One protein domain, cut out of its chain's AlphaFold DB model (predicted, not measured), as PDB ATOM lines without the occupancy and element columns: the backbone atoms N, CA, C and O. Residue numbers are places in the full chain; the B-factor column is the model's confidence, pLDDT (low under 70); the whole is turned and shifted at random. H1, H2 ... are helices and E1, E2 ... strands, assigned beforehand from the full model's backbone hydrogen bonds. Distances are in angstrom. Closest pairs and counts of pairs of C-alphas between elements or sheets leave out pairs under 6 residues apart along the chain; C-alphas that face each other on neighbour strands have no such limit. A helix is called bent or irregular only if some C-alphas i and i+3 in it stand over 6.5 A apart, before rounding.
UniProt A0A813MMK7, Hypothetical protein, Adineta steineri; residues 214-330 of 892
ATOM      1  N   ILE A 214     136.951 128.897  80.058       77.94
ATOM      2  CA  ILE A 214     138.067 128.590  80.958       77.94
ATOM      3  C   ILE A 214     138.528 129.862  81.689       77.94
ATOM      4  O   ILE A 214     138.644 129.830  82.915       77.94
ATOM      5  N   TYR A 215     138.699 130.997  81.000       76.25
ATOM      6  CA  TYR A 215     139.092 132.258  81.640       76.25
ATOM      7  C   TYR A 215     138.049 132.770  82.640       76.25
ATOM      8  O   TYR A 215     138.421 133.154  83.753       76.25
ATOM      9  N   LYS A 216     136.749 132.729  82.309       71.38
ATOM     10  CA  LYS A 216     135.692 133.163  83.245       71.38
ATOM     11  C   LYS A 216     135.589 132.265  84.473       71.38
ATOM     12  O   LYS A 216     135.221 132.726  85.555       71.38
ATOM     13  N   SER A 217     135.981 130.997  84.347       78.06
ATOM     14  CA  SER A 217     135.987 130.065  85.473       78.06
ATOM     15  C   SER A 217     137.072 130.359  86.520       78.06
ATOM     16  O   SER A 217     136.910 129.967  87.676       78.06
ATOM     17  N   TYR A 218     138.152 131.076  86.175       82.06
ATOM     18  CA  TYR A 218     139.313 131.246  87.060       82.06
ATOM     19  C   TYR A 218     139.003 131.985  88.359       82.06
ATOM     20  O   TYR A 218     139.429 131.537  89.425       82.06
ATOM     21  N   LEU A 219     138.246 133.086  88.307       82.31
ATOM     22  CA  LEU A 219     137.905 133.836  89.519       82.31
ATOM     23  C   LEU A 219     136.985 133.016  90.432       82.31
ATOM     24  O   LEU A 219     137.230 132.927  91.634       82.31
ATOM     25  N   SER A 220     135.980 132.354  89.855       77.06
ATOM     26  CA  SER A 220     135.068 131.463  90.581       77.06
ATOM     27  C   SER A 220     135.812 130.287  91.218       77.06
ATOM     28  O   SER A 220     135.585 129.978  92.387       77.06
ATOM     29  N   PHE A 221     136.752 129.672  90.495       83.00
ATOM     30  CA  PHE A 221     137.610 128.606  91.013       83.00
ATOM     31  C   PHE A 221     138.506 129.100  92.156       83.00
ATOM     32  O   PHE A 221     138.616 128.436  93.188       83.00
ATOM     33  N   ALA A 222     139.120 130.275  92.007       83.19
ATOM     34  CA  ALA A 222     139.990 130.855  93.022       83.19
ATOM     35  C   ALA A 222     139.226 131.204  94.308       83.19
ATOM     36  O   ALA A 222     139.718 130.933  95.404       83.19
ATOM     37  N   VAL A 223     138.009 131.746  94.194       81.31
ATOM     38  CA  VAL A 223     137.138 132.011  95.348       81.31
ATOM     39  C   VAL A 223     136.681 130.707  96.004       81.31
ATOM     40  O   VAL A 223     136.792 130.570  97.221       81.31
ATOM     41  N   ALA A 224     136.235 129.723  95.218       77.94
ATOM     42  CA  ALA A 224     135.763 128.434  95.732       77.94
ATOM     43  C   ALA A 224     136.847 127.653  96.498       77.94
ATOM     44  O   ALA A 224     136.533 126.903  97.419       77.94
ATOM     45  N   ASN A 225     138.122 127.860  96.152       82.25
ATOM     46  CA  ASN A 225     139.269 127.221  96.800       82.25
ATOM     47  C   ASN A 225     139.987 128.131  97.811       82.25
ATOM     48  O   ASN A 225     141.108 127.831  98.218       82.25
ATOM     49  N   ASN A 226     139.361 129.237  98.232       87.31
ATOM     50  CA  ASN A 226     139.917 130.205  99.187       87.31
ATOM     51  C   ASN A 226     141.278 130.809  98.774       87.31
ATOM     52  O   ASN A 226     142.023 131.298  99.622       87.31
ATOM     53  N   LEU A 227     141.601 130.805  97.478       87.25
ATOM     54  CA  LEU A 227     142.780 131.481  96.926       87.25
ATOM     55  C   LEU A 227     142.551 132.999  96.829       87.25
ATOM     56  O   LEU A 227     143.500 133.777  96.892       87.25
ATOM     57  N   VAL A 228     141.287 133.425  96.701       88.19
ATOM     58  CA  VAL A 228     140.862 134.833  96.677       88.19
ATOM     59  C   VAL A 228     139.644 135.019  97.583       88.19
ATOM     60  O   VAL A 228     138.678 134.266  97.505       88.19
ATOM     61  N   VAL A 229     139.659 136.049  98.432       86.81
ATOM     62  CA  VAL A 229     138.518 136.382  99.303       86.81
ATOM     63  C   VAL A 229     137.472 137.178  98.519       86.81
ATOM     64  O   VAL A 229     137.802 138.199  97.906       86.81
ATOM     65  N   GLN A 230     136.209 136.748  98.575       82.12
ATOM     66  CA  GLN A 230     135.072 137.418  97.933       82.12
ATOM     67  C   GLN A 230     134.976 138.894  98.356       82.12
ATOM     68  O   GLN A 230     135.107 139.216  99.536       82.12
ATOM     69  N   ASN A 231     134.732 139.795  97.397       79.50
ATOM     70  CA  ASN A 231     134.645 141.253  97.605       79.50
ATOM     71  C   ASN A 231     135.929 141.916  98.150       79.50
ATOM     72  O   ASN A 231     135.898 143.064  98.595       79.50
ATOM     73  N   SER A 232     137.071 141.224  98.134       83.62
ATOM     74  CA  SER A 232     138.363 141.848  98.428       83.62
ATOM     75  C   SER A 232     138.826 142.752  97.281       83.62
ATOM     76  O   SER A 232     138.360 142.652  96.148       83.62
ATOM     77  N   TYR A 233     139.812 143.611  97.542       82.12
ATOM     78  CA  TYR A 233     140.436 144.408  96.483       82.12
ATOM     79  C   TYR A 233     140.999 143.532  95.346       82.12
ATOM     80  O   TYR A 233     140.843 143.865  94.173       82.12
ATOM     81  N   LEU A 234     141.600 142.385  95.686       79.81
ATOM     82  CA  LEU A 234     142.122 141.433  94.705       79.81
ATOM     83  C   LEU A 234     140.999 140.805  93.865       79.81
ATOM     84  O   LEU A 234     141.157 140.671  92.657       79.81
ATOM     85  N   TYR A 235     139.849 140.506  94.482       87.06
ATOM     86  CA  TYR A 235     138.655 140.035  93.776       87.06
ATOM     87  C   TYR A 235     138.198 141.037  92.711       87.06
ATOM     88  O   TYR A 235     138.045 140.665  91.553       87.06
ATOM     89  N   TYR A 236     138.060 142.319  93.065       81.44
ATOM     90  CA  TYR A 236     137.638 143.342  92.102       81.44
ATOM     91  C   TYR A 236     138.657 143.561  90.981       81.44
ATOM     92  O   TYR A 236     138.269 143.757  89.833       81.44
ATOM     93  N   ARG A 237     139.959 143.501  91.290       87.69
ATOM     94  CA  ARG A 237     141.024 143.625  90.284       87.69
ATOM     95  C   ARG A 237     140.984 142.493  89.262       87.69
ATOM     96  O   ARG A 237     140.991 142.780  88.071       87.69
ATOM     97  N   ILE A 238     140.892 141.247  89.724       80.25
ATOM     98  CA  ILE A 238     140.801 140.083  88.836       80.25
ATOM     99  C   ILE A 238     139.489 140.126  88.045       80.25
ATOM    100  O   ILE A 238     139.498 139.845  86.854       80.25
ATOM    101  N   ASN A 239     138.377 140.537  88.665       82.50
ATOM    102  CA  ASN A 239     137.088 140.634  87.978       82.50
ATOM    103  C   ASN A 239     137.127 141.619  86.797       82.50
ATOM    104  O   ASN A 239     136.629 141.301  85.726       82.50
ATOM    105  N   ILE A 240     137.781 142.776  86.961       80.50
ATOM    106  CA  ILE A 240     137.957 143.750  85.870       80.50
ATOM    107  C   ILE A 240     138.821 143.169  84.741       80.50
ATOM    108  O   ILE A 240     138.514 143.378  83.571       80.50
ATOM    109  N   GLU A 241     139.896 142.446  85.064       79.75
ATOM    110  CA  GLU A 241     140.762 141.826  84.050       79.75
ATOM    111  C   GLU A 241     140.031 140.705  83.287       79.75
ATOM    112  O   GLU A 241     140.141 140.623  82.064       79.75
ATOM    113  N   VAL A 242     139.202 139.909  83.974       74.06
ATOM    114  CA  VAL A 242     138.328 138.898  83.353       74.06
ATOM    115  C   VAL A 242     137.280 139.552  82.443       74.06
ATOM    116  O   VAL A 242     137.093 139.096  81.318       74.06
ATOM    117  N   GLU A 243     136.650 140.651  82.871       70.75
ATOM    118  CA  GLU A 243     135.701 141.416  82.045       70.75
ATOM    119  C   GLU A 243     136.372 142.056  80.815       70.75
ATOM    120  O   GLU A 243     135.782 142.117  79.737       70.75
ATOM    121  N   GLN A 244     137.625 142.502  80.933       69.19
ATOM    122  CA  GLN A 244     138.390 143.030  79.798       69.19
ATOM    123  C   GLN A 244     138.774 141.933  78.799       69.19
ATOM    124  O   GLN A 244     138.683 142.151  77.589       69.19
ATOM    125  N   CYS A 245     139.158 140.747  79.282       63.28
ATOM    126  CA  CYS A 245     139.338 139.571  78.435       63.28
ATOM    127  C   CYS A 245     138.028 139.176  77.743       63.28
ATOM    128  O   CYS A 245     138.060 138.859  76.557       63.28
ATOM    129  N   ASP A 246     136.885 139.268  78.429       62.53
ATOM    130  CA  ASP A 246     135.566 139.025  77.840       62.53
ATOM    131  C   ASP A 246     135.252 140.029  76.724       62.53
ATOM    132  O   ASP A 246     134.821 139.644  75.649       62.53
ATOM    133  N   GLN A 247     135.563 141.316  76.885       54.25
ATOM    134  CA  GLN A 247     135.374 142.308  75.815       54.25
ATOM    135  C   GLN A 247     136.330 142.123  74.626       54.25
ATOM    136  O   GLN A 247     135.957 142.384  73.480       54.25
ATOM    137  N   ALA A 248     137.563 141.672  74.874       52.88
ATOM    138  CA  ALA A 248     138.546 141.416  73.824       52.88
ATOM    139  C   ALA A 248     138.248 140.120  73.047       52.88
ATOM    140  O   ALA A 248     138.356 140.108  71.821       52.88
ATOM    141  N   LEU A 249     137.827 139.060  73.744       52.59
ATOM    142  CA  LEU A 249     137.494 137.754  73.168       52.59
ATOM    143  C   LEU A 249     136.043 137.682  72.666       52.59
ATOM    144  O   LEU A 249     135.768 136.930  71.744       52.59
ATOM    145  N   SER A 250     135.110 138.502  73.165       41.88
ATOM    146  CA  SER A 250     133.727 138.584  72.643       41.88
ATOM    147  C   SER A 250     133.624 139.228  71.260       41.88
ATOM    148  O   SER A 250     132.605 139.061  70.592       41.88
ATOM    149  N   LYS A 251     134.691 139.870  70.755       40.03
ATOM    150  CA  LYS A 251     134.799 140.167  69.315       40.03
ATOM    151  C   LYS A 251     134.947 138.901  68.453       40.03
ATOM    152  O   LYS A 251     134.716 138.985  67.250       40.03
ATOM    153  N   GLN A 252     135.275 137.749  69.046       43.53
ATOM    154  CA  GLN A 252     135.339 136.415  68.432       43.53
ATOM    155  C   GLN A 252     134.841 135.358  69.452       43.53
ATOM    156  O   GLN A 252     135.597 134.549  69.981       43.53
ATOM    157  N   ALA A 253     133.553 135.441  69.803       41.56
ATOM    158  CA  ALA A 253     132.943 134.836  70.991       41.56
ATOM    159  C   ALA A 253     133.003 133.292  71.075       41.56
ATOM    160  O   ALA A 253     132.493 132.589  70.205       41.56
ATOM    161  N   THR A 254     133.535 132.772  72.190       41.03
ATOM    162  CA  THR A 254     133.742 131.327  72.426       41.03
ATOM    163  C   THR A 254     132.812 130.714  73.485       41.03
ATOM    164  O   THR A 254     132.456 129.551  73.357       41.03
ATOM    165  N   GLU A 255     132.251 131.484  74.425       38.03
ATOM    166  CA  GLU A 255     131.191 130.974  75.331       38.03
ATOM    167  C   GLU A 255     129.892 130.613  74.596       38.03
ATOM    168  O   GLU A 255     129.140 129.738  75.016       38.03
ATOM    169  N   ALA A 256     129.744 131.195  73.399       43.69
ATOM    170  CA  ALA A 256     129.025 130.723  72.213       43.69
ATOM    171  C   ALA A 256     128.966 129.195  71.994       43.69
ATOM    172  O   ALA A 256     127.985 128.634  71.500       43.69
ATOM    173  N   MET A 257     130.060 128.519  72.309       44.31
ATOM    174  CA  MET A 257     130.400 127.261  71.670       44.31
ATOM    175  C   MET A 257     130.063 126.052  72.539       44.31
ATOM    176  O   MET A 257     129.525 125.084  72.013       44.31
ATOM    177  N   ILE A 258     130.317 126.102  73.852       41.50
ATOM    178  CA  ILE A 258     130.117 124.946  74.745       41.50
ATOM    179  C   ILE A 258     128.639 124.737  75.093       41.50
ATOM    180  O   ILE A 258     128.109 123.646  74.883       41.50
ATOM    181  N   ASP A 259     127.942 125.778  75.547       41.25
ATOM    182  CA  ASP A 259     126.522 125.671  75.930       41.25
ATOM    183  C   ASP A 259     125.569 125.618  74.721       41.25
ATOM    184  O   ASP A 259     124.389 125.298  74.863       41.25
ATOM    185  N   GLY A 260     126.100 125.891  73.522       41.62
ATOM    186  CA  GLY A 260     125.420 125.761  72.231       41.62
ATOM    187  C   GLY A 260     125.917 124.593  71.380       41.62
ATOM    188  O   GLY A 260     125.499 124.480  70.229       41.62
ATOM    189  N   MET A 261     126.803 123.728  71.896       47.28
ATOM    190  CA  MET A 261     127.294 122.580  71.132       47.28
ATOM    191  C   MET A 261     126.163 121.553  70.995       47.28
ATOM    192  O   MET A 261     125.938 120.712  71.869       47.28
ATOM    193  N   THR A 262     125.413 121.648  69.899       51.12
ATOM    194  CA  THR A 262     124.435 120.649  69.464       51.12
ATOM    195  C   THR A 262     125.141 119.535  68.712       51.12
ATOM    196  O   THR A 262     125.702 119.760  67.643       51.12
ATOM    197  N   TRP A 263     125.086 118.315  69.235       51.16
ATOM    198  CA  TRP A 263     125.701 117.154  68.603       51.16
ATOM    199  C   TRP A 263     124.832 115.906  68.840       51.16
ATOM    200  O   TRP A 263     124.258 115.705  69.914       51.16
ATOM    201  N   ASN A 264     124.646 115.094  67.792       42.81
ATOM    202  CA  ASN A 264     123.747 113.928  67.784       42.81
ATOM    203  C   ASN A 264     122.311 114.205  68.295       42.81
ATOM    204  O   ASN A 264     121.717 113.359  68.962       42.81
ATOM    205  N   GLY A 265     121.747 115.382  67.987       47.38
ATOM    206  CA  GLY A 265     120.337 115.711  68.264       47.38
ATOM    207  C   GLY A 265     120.046 116.238  69.676       47.38
ATOM    208  O   GLY A 265     118.999 115.943  70.244       47.38
ATOM    209  N   GLY A 266     120.983 116.945  70.311       47.22
ATOM    210  CA  GLY A 266     120.826 117.540  71.651       47.22
ATOM    211  C   GLY A 266     122.056 118.360  72.027       47.22
ATOM    212  O   GLY A 266     123.056 118.299  71.314       47.22
ATOM    213  N   THR A 267     121.963 119.136  73.100       51.59
ATOM    214  CA  THR A 267     122.947 120.176  73.426       51.59
ATOM    215  C   THR A 267     123.648 119.876  74.739       51.59
ATOM    216  O   THR A 267     123.010 119.523  75.738       51.59
ATOM    217  N   GLY A 268     124.972 120.011  74.755       53.22
ATOM    218  CA  GLY A 268     125.778 119.622  75.908       53.22
ATOM    219  C   GLY A 268     125.584 118.138  76.256       53.22
ATOM    220  O   GLY A 268     125.625 117.275  75.380       53.22
ATOM    221  N   PHE A 269     125.367 117.835  77.537       49.94
ATOM    222  CA  PHE A 269     125.189 116.471  78.064       49.94
ATOM    223  C   PHE A 269     123.715 116.077  78.317       49.94
ATOM    224  O   PHE A 269     123.456 115.253  79.194       49.94
ATOM    225  N   ASP A 270     122.739 116.663  77.613       46.19
ATOM    226  CA  ASP A 270     121.338 116.222  77.718       46.19
ATOM    227  C   ASP A 270     120.983 115.145  76.681       46.19
ATOM    228  O   ASP A 270     120.996 115.371  75.469       46.19
ATOM    229  N   SER A 271     120.604 113.963  77.177       37.03
ATOM    230  CA  SER A 271     119.778 112.988  76.458       37.03
ATOM    231  C   SER A 271     119.053 112.072  77.449       37.03
ATOM    232  O   SER A 271     119.676 111.605  78.403       37.03
ATOM    233  N   GLY A 272     117.761 111.823  77.207       40.25
ATOM    234  CA  GLY A 272     116.842 111.085  78.079       40.25
ATOM    235  C   GLY A 272     117.240 109.657  78.484       40.25
ATOM    236  O   GLY A 272     118.161 109.066  77.931       40.25
ATOM    237  N   ASN A 273     116.501 109.155  79.483       38.41
ATOM    238  CA  ASN A 273     116.569 107.852  80.166       38.41
ATOM    239  C   ASN A 273     117.907 107.095  80.091       38.41
ATOM    240  O   ASN A 273     118.133 106.287  79.193       38.41
ATOM    241  N   GLY A 274     118.724 107.284  81.134       44.78
ATOM    242  CA  GLY A 274     119.935 106.499  81.404       44.78
ATOM    243  C   GLY A 274     121.182 107.320  81.746       44.78
ATOM    244  O   GLY A 274     122.262 106.754  81.869       44.78
ATOM    245  N   THR A 275     121.058 108.637  81.885       37.59
ATOM    246  CA  THR A 275     122.167 109.565  82.122       37.59
ATOM    247  C   THR A 275     122.463 109.711  83.611       37.59
ATOM    248  O   THR A 275     121.599 110.115  84.392       37.59
ATOM    249  N   LEU A 276     123.708 109.405  83.979       43.22
ATOM    250  CA  LEU A 276     124.260 109.703  85.291       43.22
ATOM    251  C   LEU A 276     124.361 111.236  85.477       43.22
ATOM    252  O   LEU A 276     124.880 111.952  84.613       43.22
ATOM    253  N   SER A 277     123.792 111.729  86.576       36.47
ATOM    254  CA  SER A 277     123.736 113.129  87.014       36.47
ATOM    255  C   SER A 277     125.140 113.671  87.321       36.47
ATOM    256  O   SER A 277     126.074 112.909  87.548       36.47
ATOM    257  N   LEU A 278     125.289 115.000  87.417       45.00
ATOM    258  CA  LEU A 278     126.497 115.758  87.826       45.00
ATOM    259  C   LEU A 278     127.103 115.370  89.203       45.00
ATOM    260  O   LEU A 278     127.944 116.086  89.738       45.00
ATOM    261  N   THR A 279     126.670 114.262  89.794       53.59
ATOM    262  CA  THR A 279     126.960 113.813  91.157       53.59
ATOM    263  C   THR A 279     127.182 112.308  91.258       53.59
ATOM    264  O   THR A 279     127.371 111.815  92.368       53.59
ATOM    265  N   ASP A 280     127.137 111.566  90.149       67.06
ATOM    266  CA  ASP A 280     127.226 110.116  90.242       67.06
ATOM    267  C   ASP A 280     128.670 109.651  90.406       67.06
ATOM    268  O   ASP A 280     129.555 110.053  89.636       67.06
ATOM    269  N   PRO A 281     128.927 108.811  91.423       76.44
ATOM    270  CA  PRO A 281     130.269 108.371  91.722       76.44
ATOM    271  C   PRO A 281     130.754 107.454  90.603       76.44
ATOM    272  O   PRO A 281     130.147 106.428  90.292       76.44
ATOM    273  N   TRP A 282     131.886 107.810  90.008       82.94
ATOM    274  CA  TRP A 282     132.614 106.903  89.141       82.94
ATOM    275  C   TRP A 282     133.321 105.867  90.013       82.94
ATOM    276  O   TRP A 282     134.305 106.183  90.687       82.94
ATOM    277  N   ILE A 283     132.783 104.647  90.046       79.38
ATOM    278  CA  ILE A 283     133.300 103.563  90.883       79.38
ATOM    279  C   ILE A 283     134.382 102.786  90.132       79.38
ATOM    280  O   ILE A 283     134.124 102.225  89.069       79.38
ATOM    281  N   VAL A 284     135.576 102.704  90.717       78.75
ATOM    282  CA  VAL A 284     136.679 101.853  90.251       78.75
ATOM    283  C   VAL A 284     137.116 100.980  91.419       78.75
ATOM    284  O   VAL A 284     137.373 101.490  92.507       78.75
ATOM    285  N   ASP A 285     137.155  99.664  91.210       77.50
ATOM    286  CA  ASP A 285     137.508  98.672  92.238       77.50
ATOM    287  C   ASP A 285     136.669  98.772  93.532       77.50
ATOM    288  O   ASP A 285     137.135  98.476  94.628       77.50
ATOM    289  N   GLY A 286     135.400  99.184  93.407       73.38
ATOM    290  CA  GLY A 286     134.471  99.327  94.535       73.38
ATOM    291  C   GLY A 286     134.575 100.656  95.294       73.38
ATOM    292  O   GLY A 286     133.783 100.885  96.205       73.38
ATOM    293  N   GLU A 287     135.482 101.551  94.897       78.62
ATOM    294  CA  GLU A 287     135.654 102.875  95.498       78.62
ATOM    295  C   GLU A 287     135.269 104.004  94.539       78.62
ATOM    296  O   GLU A 287     135.478 103.920  93.330       78.62
ATOM    297  N   SER A 288     134.755 105.109  95.086       83.00
ATOM    298  CA  SER A 288     134.497 106.327  94.312       83.00
ATOM    299  C   SER A 288     135.812 106.996  93.912       83.00
ATOM    300  O   SER A 288     136.467 107.648  94.725       83.00
ATOM    301  N   ALA A 289     136.190 106.860  92.643       80.12
ATOM    302  CA  ALA A 289     137.397 107.442  92.060       80.12
ATOM    303  C   ALA A 289     137.185 108.866  91.513       80.12
ATOM    304  O   ALA A 289     138.157 109.572  91.228       80.12
ATOM    305  N   GLY A 290     135.932 109.296  91.374       83.12
ATOM    306  CA  GLY A 290     135.592 110.582  90.785       83.12
ATOM    307  C   GLY A 290     134.097 110.753  90.549       83.12
ATOM    308  O   GLY A 290     133.292 110.006  91.100       83.12
ATOM    309  N   LEU A 291     133.743 111.708  89.695       79.94
ATOM    310  CA  LEU A 291     132.398 111.861  89.143       79.94
ATOM    311  C   LEU A 291     132.410 111.480  87.668       79.94
ATOM    312  O   LEU A 291     133.355 111.811  86.954       79.94
ATOM    313  N   ILE A 292     131.357 110.819  87.202       78.12
ATOM    314  CA  ILE A 292     131.169 110.526  85.782       78.12
ATOM    315  C   ILE A 292     129.862 111.130  85.296       78.12
ATOM    316  O   ILE A 292     128.833 111.070  85.961       78.12
ATOM    317  N   ARG A 293     129.910 111.686  84.090       72.31
ATOM    318  CA  ARG A 293     128.741 112.127  83.347       72.31
ATOM    319  C   ARG A 293     128.856 111.601  81.930       72.31
ATOM    320  O   ARG A 293     129.829 111.890  81.245       72.31
ATOM    321  N   SER A 294     127.873 110.845  81.473       71.19
ATOM    322  CA  SER A 294     127.875 110.295  80.118       71.19
ATOM    323  C   SER A 294     126.529 110.530  79.465       71.19
ATOM    324  O   SER A 294     125.509 110.231  80.076       71.19
ATOM    325  N   ALA A 295     126.531 111.065  78.247       61.62
ATOM    326  CA  ALA A 295     125.345 111.252  77.424       61.62
ATOM    327  C   ALA A 295     125.681 110.898  75.969       61.62
ATOM    328  O   ALA A 295     126.606 111.456  75.375       61.62
ATOM    329  N   ARG A 296     124.909 109.978  75.379       69.88
ATOM    330  CA  ARG A 296     125.132 109.461  74.016       69.88
ATOM    331  C   ARG A 296     126.585 108.988  73.825       69.88
ATOM    332  O   ARG A 296     127.023 108.090  74.529       69.88
ATOM    333  N   ASN A 297     127.326 109.597  72.896       73.19
ATOM    334  CA  ASN A 297     128.716 109.255  72.569       73.19
ATOM    335  C   ASN A 297     129.768 110.144  73.284       73.19
ATOM    336  O   ASN A 297     130.913 110.180  72.844       73.19
ATOM    337  N   LEU A 298     129.408 110.887  74.342       77.31
ATOM    338  CA  LEU A 298     130.297 111.810  75.059       77.31
ATOM    339  C   LEU A 298     130.253 111.474  76.534       77.31
ATOM    340  O   LEU A 298     129.193 111.434  77.160       77.31
ATOM    341  N   THR A 299     131.437 111.264  77.084       80.81
ATOM    342  CA  THR A 299     131.627 110.951  78.491       80.81
ATOM    343  C   THR A 299     132.644 111.918  79.070       80.81
ATOM    344  O   THR A 299     133.722 112.101  78.514       80.81
ATOM    345  N   TYR A 300     132.281 112.534  80.186       83.81
ATOM    346  CA  TYR A 300     133.134 113.363  81.018       83.81
ATOM    347  C   TYR A 300     133.383 112.655  82.346       83.81
ATOM    348  O   TYR A 300     132.452 112.150  82.972       83.81
ATOM    349  N   ILE A 301     134.641 112.629  82.777       83.81
ATOM    350  CA  ILE A 301     135.054 112.044  84.052       83.81
ATOM    351  C   ILE A 301     135.889 113.085  84.796       83.81
ATOM    352  O   ILE A 301     136.921 113.531  84.295       83.81
ATOM    353  N   LEU A 302     135.452 113.453  86.000       83.44
ATOM    354  CA  LEU A 302     136.218 114.260  86.944       83.44
ATOM    355  C   LEU A 302     136.900 113.330  87.941       83.44
ATOM    356  O   LEU A 302     136.223 112.651  88.705       83.44
ATOM    357  N   PHE A 303     138.227 113.337  87.991       83.69
ATOM    358  CA  PHE A 303     138.985 112.582  88.987       83.69
ATOM    359  C   PHE A 303     139.132 113.389  90.283       83.69
ATOM    360  O   PHE A 303     139.420 114.585  90.248       83.69
ATOM    361  N   TYR A 304     138.983 112.737  91.437       81.44
ATOM    362  CA  TYR A 304     139.221 113.395  92.724       81.44
ATOM    363  C   TYR A 304     140.709 113.464  93.077       81.44
ATOM    364  O   TYR A 304     141.457 112.510  92.864       81.44
ATOM    365  N   ASN A 305     141.108 114.570  93.714       81.62
ATOM    366  CA  ASN A 305     142.425 114.759  94.335       81.62
ATOM    367  C   ASN A 305     143.623 114.578  93.385       81.62
ATOM    368  O   ASN A 305     144.681 114.119  93.813       81.62
ATOM    369  N   VAL A 306     143.473 114.931  92.108       84.12
ATOM    370  CA  VAL A 306     144.561 114.906  91.117       84.12
ATOM    371  C   VAL A 306     144.608 116.194  90.313       84.12
ATOM    372  O   VAL A 306     143.612 116.902  90.189       84.12
ATOM    373  N   GLY A 307     145.798 116.497  89.795       83.00
ATOM    374  CA  GLY A 307     146.052 117.680  88.982       83.00
ATOM    375  C   GLY A 307     145.943 117.412  87.481       83.00
ATOM    376  O   GLY A 307     145.211 116.536  87.027       83.00
ATOM    377  N   HIS A 308     146.713 118.179  86.708       86.25
ATOM    378  CA  HIS A 308     146.603 118.225  85.251       86.25
ATOM    379  C   HIS A 308     146.845 116.862  84.565       86.25
ATOM    380  O   HIS A 308     146.040 116.454  83.735       86.25
ATOM    381  N   TYR A 309     147.887 116.130  84.967       88.44
ATOM    382  CA  TYR A 309     148.325 114.868  84.352       88.44
ATOM    383  C   TYR A 309     147.676 113.639  85.003       88.44
ATOM    384  O   TYR A 309     148.297 112.916  85.780       88.44
ATOM    385  N   VAL A 310     146.390 113.408  84.741       88.94
ATOM    386  CA  VAL A 310     145.619 112.336  85.403       88.94
ATOM    387  C   VAL A 310     146.262 110.938  85.277       88.94
ATOM    388  O   VAL A 310     146.368 110.260  86.306       88.94
ATOM    389  N   PRO A 311     146.723 110.479  84.093       89.88
ATOM    390  CA  PRO A 311     147.374 109.176  83.966       89.88
ATOM    391  C   PRO A 311     148.669 109.039  84.773       89.88
ATOM    392  O   PRO A 311     148.957 107.939  85.233       89.88
ATOM    393  N   TYR A 312     149.399 110.134  84.998       89.38
ATOM    394  CA  TYR A 312     150.585 110.137  85.858       89.38
ATOM    395  C   TYR A 312     150.221 109.846  87.323       89.38
ATOM    396  O   TYR A 312     150.822 108.977  87.954       89.38
ATOM    397  N   TYR A 313     149.206 110.532  87.865       88.31
ATOM    398  CA  TYR A 313     148.809 110.367  89.271       88.31
ATOM    399  C   TYR A 313     148.105 109.029  89.537       88.31
ATOM    400  O   TYR A 313     148.363 108.392  90.558       88.31
ATOM    401  N   TYR A 314     147.225 108.585  88.630       89.06
ATOM    402  CA  TYR A 314     146.454 107.342  88.779       89.06
ATOM    403  C   TYR A 314     146.524 106.438  87.532       89.06
ATOM    404  O   TYR A 314     145.511 106.241  86.847       89.06
ATOM    405  N   PRO A 315     147.676 105.795  87.270       87.81
ATOM    406  CA  PRO A 315     147.928 105.038  86.037       87.81
ATOM    407  C   PRO A 315     146.983 103.840  85.847       87.81
ATOM    408  O   PRO A 315     146.485 103.585  84.753       87.81
ATOM    409  N   ARG A 316     146.639 103.109  86.915       86.56
ATOM    410  CA  ARG A 316     145.701 101.973  86.806       86.56
ATOM    411  C   ARG A 316     144.262 102.413  86.536       86.56
ATOM    412  O   ARG A 316     143.573 101.774  85.742       86.56
ATOM    413  N   ARG A 317     143.820 103.510  87.164       87.75
ATOM    414  CA  ARG A 317     142.461 104.050  86.988       87.75
ATOM    415  C   ARG A 317     142.293 104.665  85.597       87.75
ATOM    416  O   ARG A 317     141.268 104.441  84.963       87.75
ATOM    417  N   SER A 318     143.309 105.363  85.082       89.75
ATOM    418  CA  SER A 318     143.287 105.896  83.711       89.75
ATOM    419  C   SER A 318     143.236 104.773  82.666       89.75
ATOM    420  O   SER A 318     142.482 104.856  81.700       89.75
ATOM    421  N   ARG A 319     143.962 103.670  82.886       89.38
ATOM    422  CA  ARG A 319     143.893 102.488  82.017       89.38
ATOM    423  C   ARG A 319     142.523 101.809  82.053       89.38
ATOM    424  O   ARG A 319     142.034 101.361  81.019       89.38
ATOM    425  N   PHE A 320     141.905 101.721  83.231       86.88
ATOM    426  CA  PHE A 320     140.543 101.202  83.368       86.88
ATOM    427  C   PHE A 320     139.538 102.067  82.592       86.88
ATOM    428  O   PHE A 320     138.719 101.536  81.851       86.88
ATOM    429  N   MET A 321     139.669 103.396  82.653       90.00
ATOM    430  CA  MET A 321     138.870 104.310  81.827       90.00
ATOM    431  C   MET A 321     139.022 104.019  80.323       90.00
ATOM    432  O   MET A 321     138.019 103.953  79.614       90.00
ATOM    433  N   LEU A 322     140.251 103.804  79.830       89.38
ATOM    434  CA  LEU A 322     140.473 103.433  78.427       89.38
ATOM    435  C   LEU A 322     139.778 102.111  78.069       89.38
ATOM    436  O   LEU A 322     139.170 101.999  77.003       89.38
ATOM    437  N   HIS A 323     139.878 101.108  78.945       86.50
ATOM    438  CA  HIS A 323     139.229  99.816  78.741       86.50
ATOM    439  C   HIS A 323     137.723  99.987  78.521       86.50
ATOM    440  O   HIS A 323     137.197  99.502  77.517       86.50
ATOM    441  N   GLU A 324     137.057 100.728  79.406       84.00
ATOM    442  CA  GLU A 324     135.620 100.994  79.316       84.00
ATOM    443  C   GLU A 324     135.261 101.748  78.031       84.00
ATOM    444  O   GLU A 324     134.318 101.376  77.330       84.00
ATOM    445  N   PHE A 325     136.058 102.754  77.668       85.75
ATOM    446  CA  PHE A 325     135.843 103.545  76.459       85.75
ATOM    447  C   PHE A 325     135.864 102.686  75.185       85.75
ATOM    448  O   PHE A 325     134.963 102.771  74.349       85.75
ATOM    449  N   ILE A 326     136.852 101.798  75.053       82.50
ATOM    450  CA  ILE A 326     136.998 100.935  73.873       82.50
ATOM    451  C   ILE A 326     135.899  99.858  73.808       82.50
ATOM    452  O   ILE A 326     135.419  99.519  72.717       82.50
ATOM    453  N   HIS A 327     135.490  99.301  74.951       73.62
ATOM    454  CA  HIS A 327     134.517  98.201  75.000       73.62
ATOM    455  C   HIS A 327     133.060  98.683  74.921       73.62
ATOM    456  O   HIS A 327     132.232  98.016  74.300       73.62
ATOM    457  N   SER A 328     132.740  99.877  75.427       61.84
ATOM    458  CA  SER A 328     131.391 100.452  75.315       61.84
ATOM    459  C   SER A 328     130.990 100.758  73.860       61.84
ATOM    460  O   SER A 328     129.812 100.694  73.508       61.84
ATOM    461  N   ILE A 329     131.957 101.037  72.978       52.88
ATOM    462  CA  ILE A 329     131.726 101.366  71.558       52.88
ATOM    463  C   ILE A 329     131.514 100.100  70.697       52.88
ATOM    464  O   ILE A 329     130.875 100.149  69.638       52.88
ATOM    465  N   THR A 330     131.949  98.917  71.155       45.31
ATOM    466  CA  THR A 330     131.802  97.661  70.386       45.31
ATOM    467  C   THR A 330     130.354  97.141  70.338       45.31
ATOM    468  O   THR A 330     129.987  96.411  69.408       45.31
TER     469      THR A 330
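This is residues 214 to 330 of the 892 residues of the protein "Hypothetical protein" of Adineta steineri (UniProt A0A813MMK7). Two separate lobes, a helical hairpin of H1 and H2 and a small, strongly twisted sheet of E1, E2 and E3 with H5 across one face, are joined by the short helix H3 and the long stretch 259 to 280. The tip of H2, residues 247 to 252, sticks out together with residue 253, and the short helix H4 makes a corner with H5. The printed part has 117 residues, with five named helices and three named strands in the order H1 H2 H3 E1 E2 E3 H4 H5; the sheet's order is E1 E2 E3, all antiparallel, and the class is mixed, helices and strands. The whole is loose, with a radius of gyration of the C-alphas of 18.0 A and spans of 50 by 34 by 24 A.

H1, residues 214 to 224, begins with C-alpha 214 at (138.067, 128.590, 80.958) and is 15.0 A long; it is only just irregular, with C-alphas 216 and 219 6.7 A apart. H2, residues 233 to 252, is 29.6 A long. H3 is residues 255 to 258. E1, residues 281 to 284, begins with C-alpha 281 at (130.269, 108.371, 91.722). E2, residues 287 to 295, is 22.4 A long and bends by 66 degrees at residue 290. E3, residues 298 to 303, is 16.4 A long. H4 is residues 310 to 313. H5, residues 315 to 330, is 23.7 A long and ends with C-alpha 330 at (131.802, 97.661, 70.386).

H1 and H2 form a helical hairpin and touch, the closest C-alphas being those of Lys 216 and Val 242, 6.3 A apart; they run opposite ways at a shallow tilt of 18 degrees. Both are apart from E1, E2, E3, H4 and H5. H3 touches no helix and is not on the sheet. E1, E2 and E3 form a meander, each strand the antiparallel neighbour of the one before. In the hairpin E1 and E2, N 282 and O 290 are within hydrogen-bond range at 2.8 A. In the hairpin E2 and E3, N 300 and O 293 are within it at 2.7 A. H5 is on the sheet at a height of 9.5 A, only just over E1 and E2 with 3 C-alphas falling on each; it runs across the strands, at 71 degrees to E1 on the local plane. H4 and H5 touch only at the corner, with the C-alphas of Pro 311 and Ser 318 the closest, 5.2 A apart. The O i to N i+4 pairs within range number 4 of 7 in H1, 14 of 16 in H2 and 10 of 12 in H5; H3 and H4 are too short for such a pair.

The two C-alphas farthest apart, those of Tyr 233 and Thr 330, are 54.2 A apart. The printed part has no cut, and the link from H3 to E1, 22 residues, is long. The mean pLDDT of the printed part is 70.1, and it is under 70 at residues 244 to 280, 295 to 296 and 328 to 330.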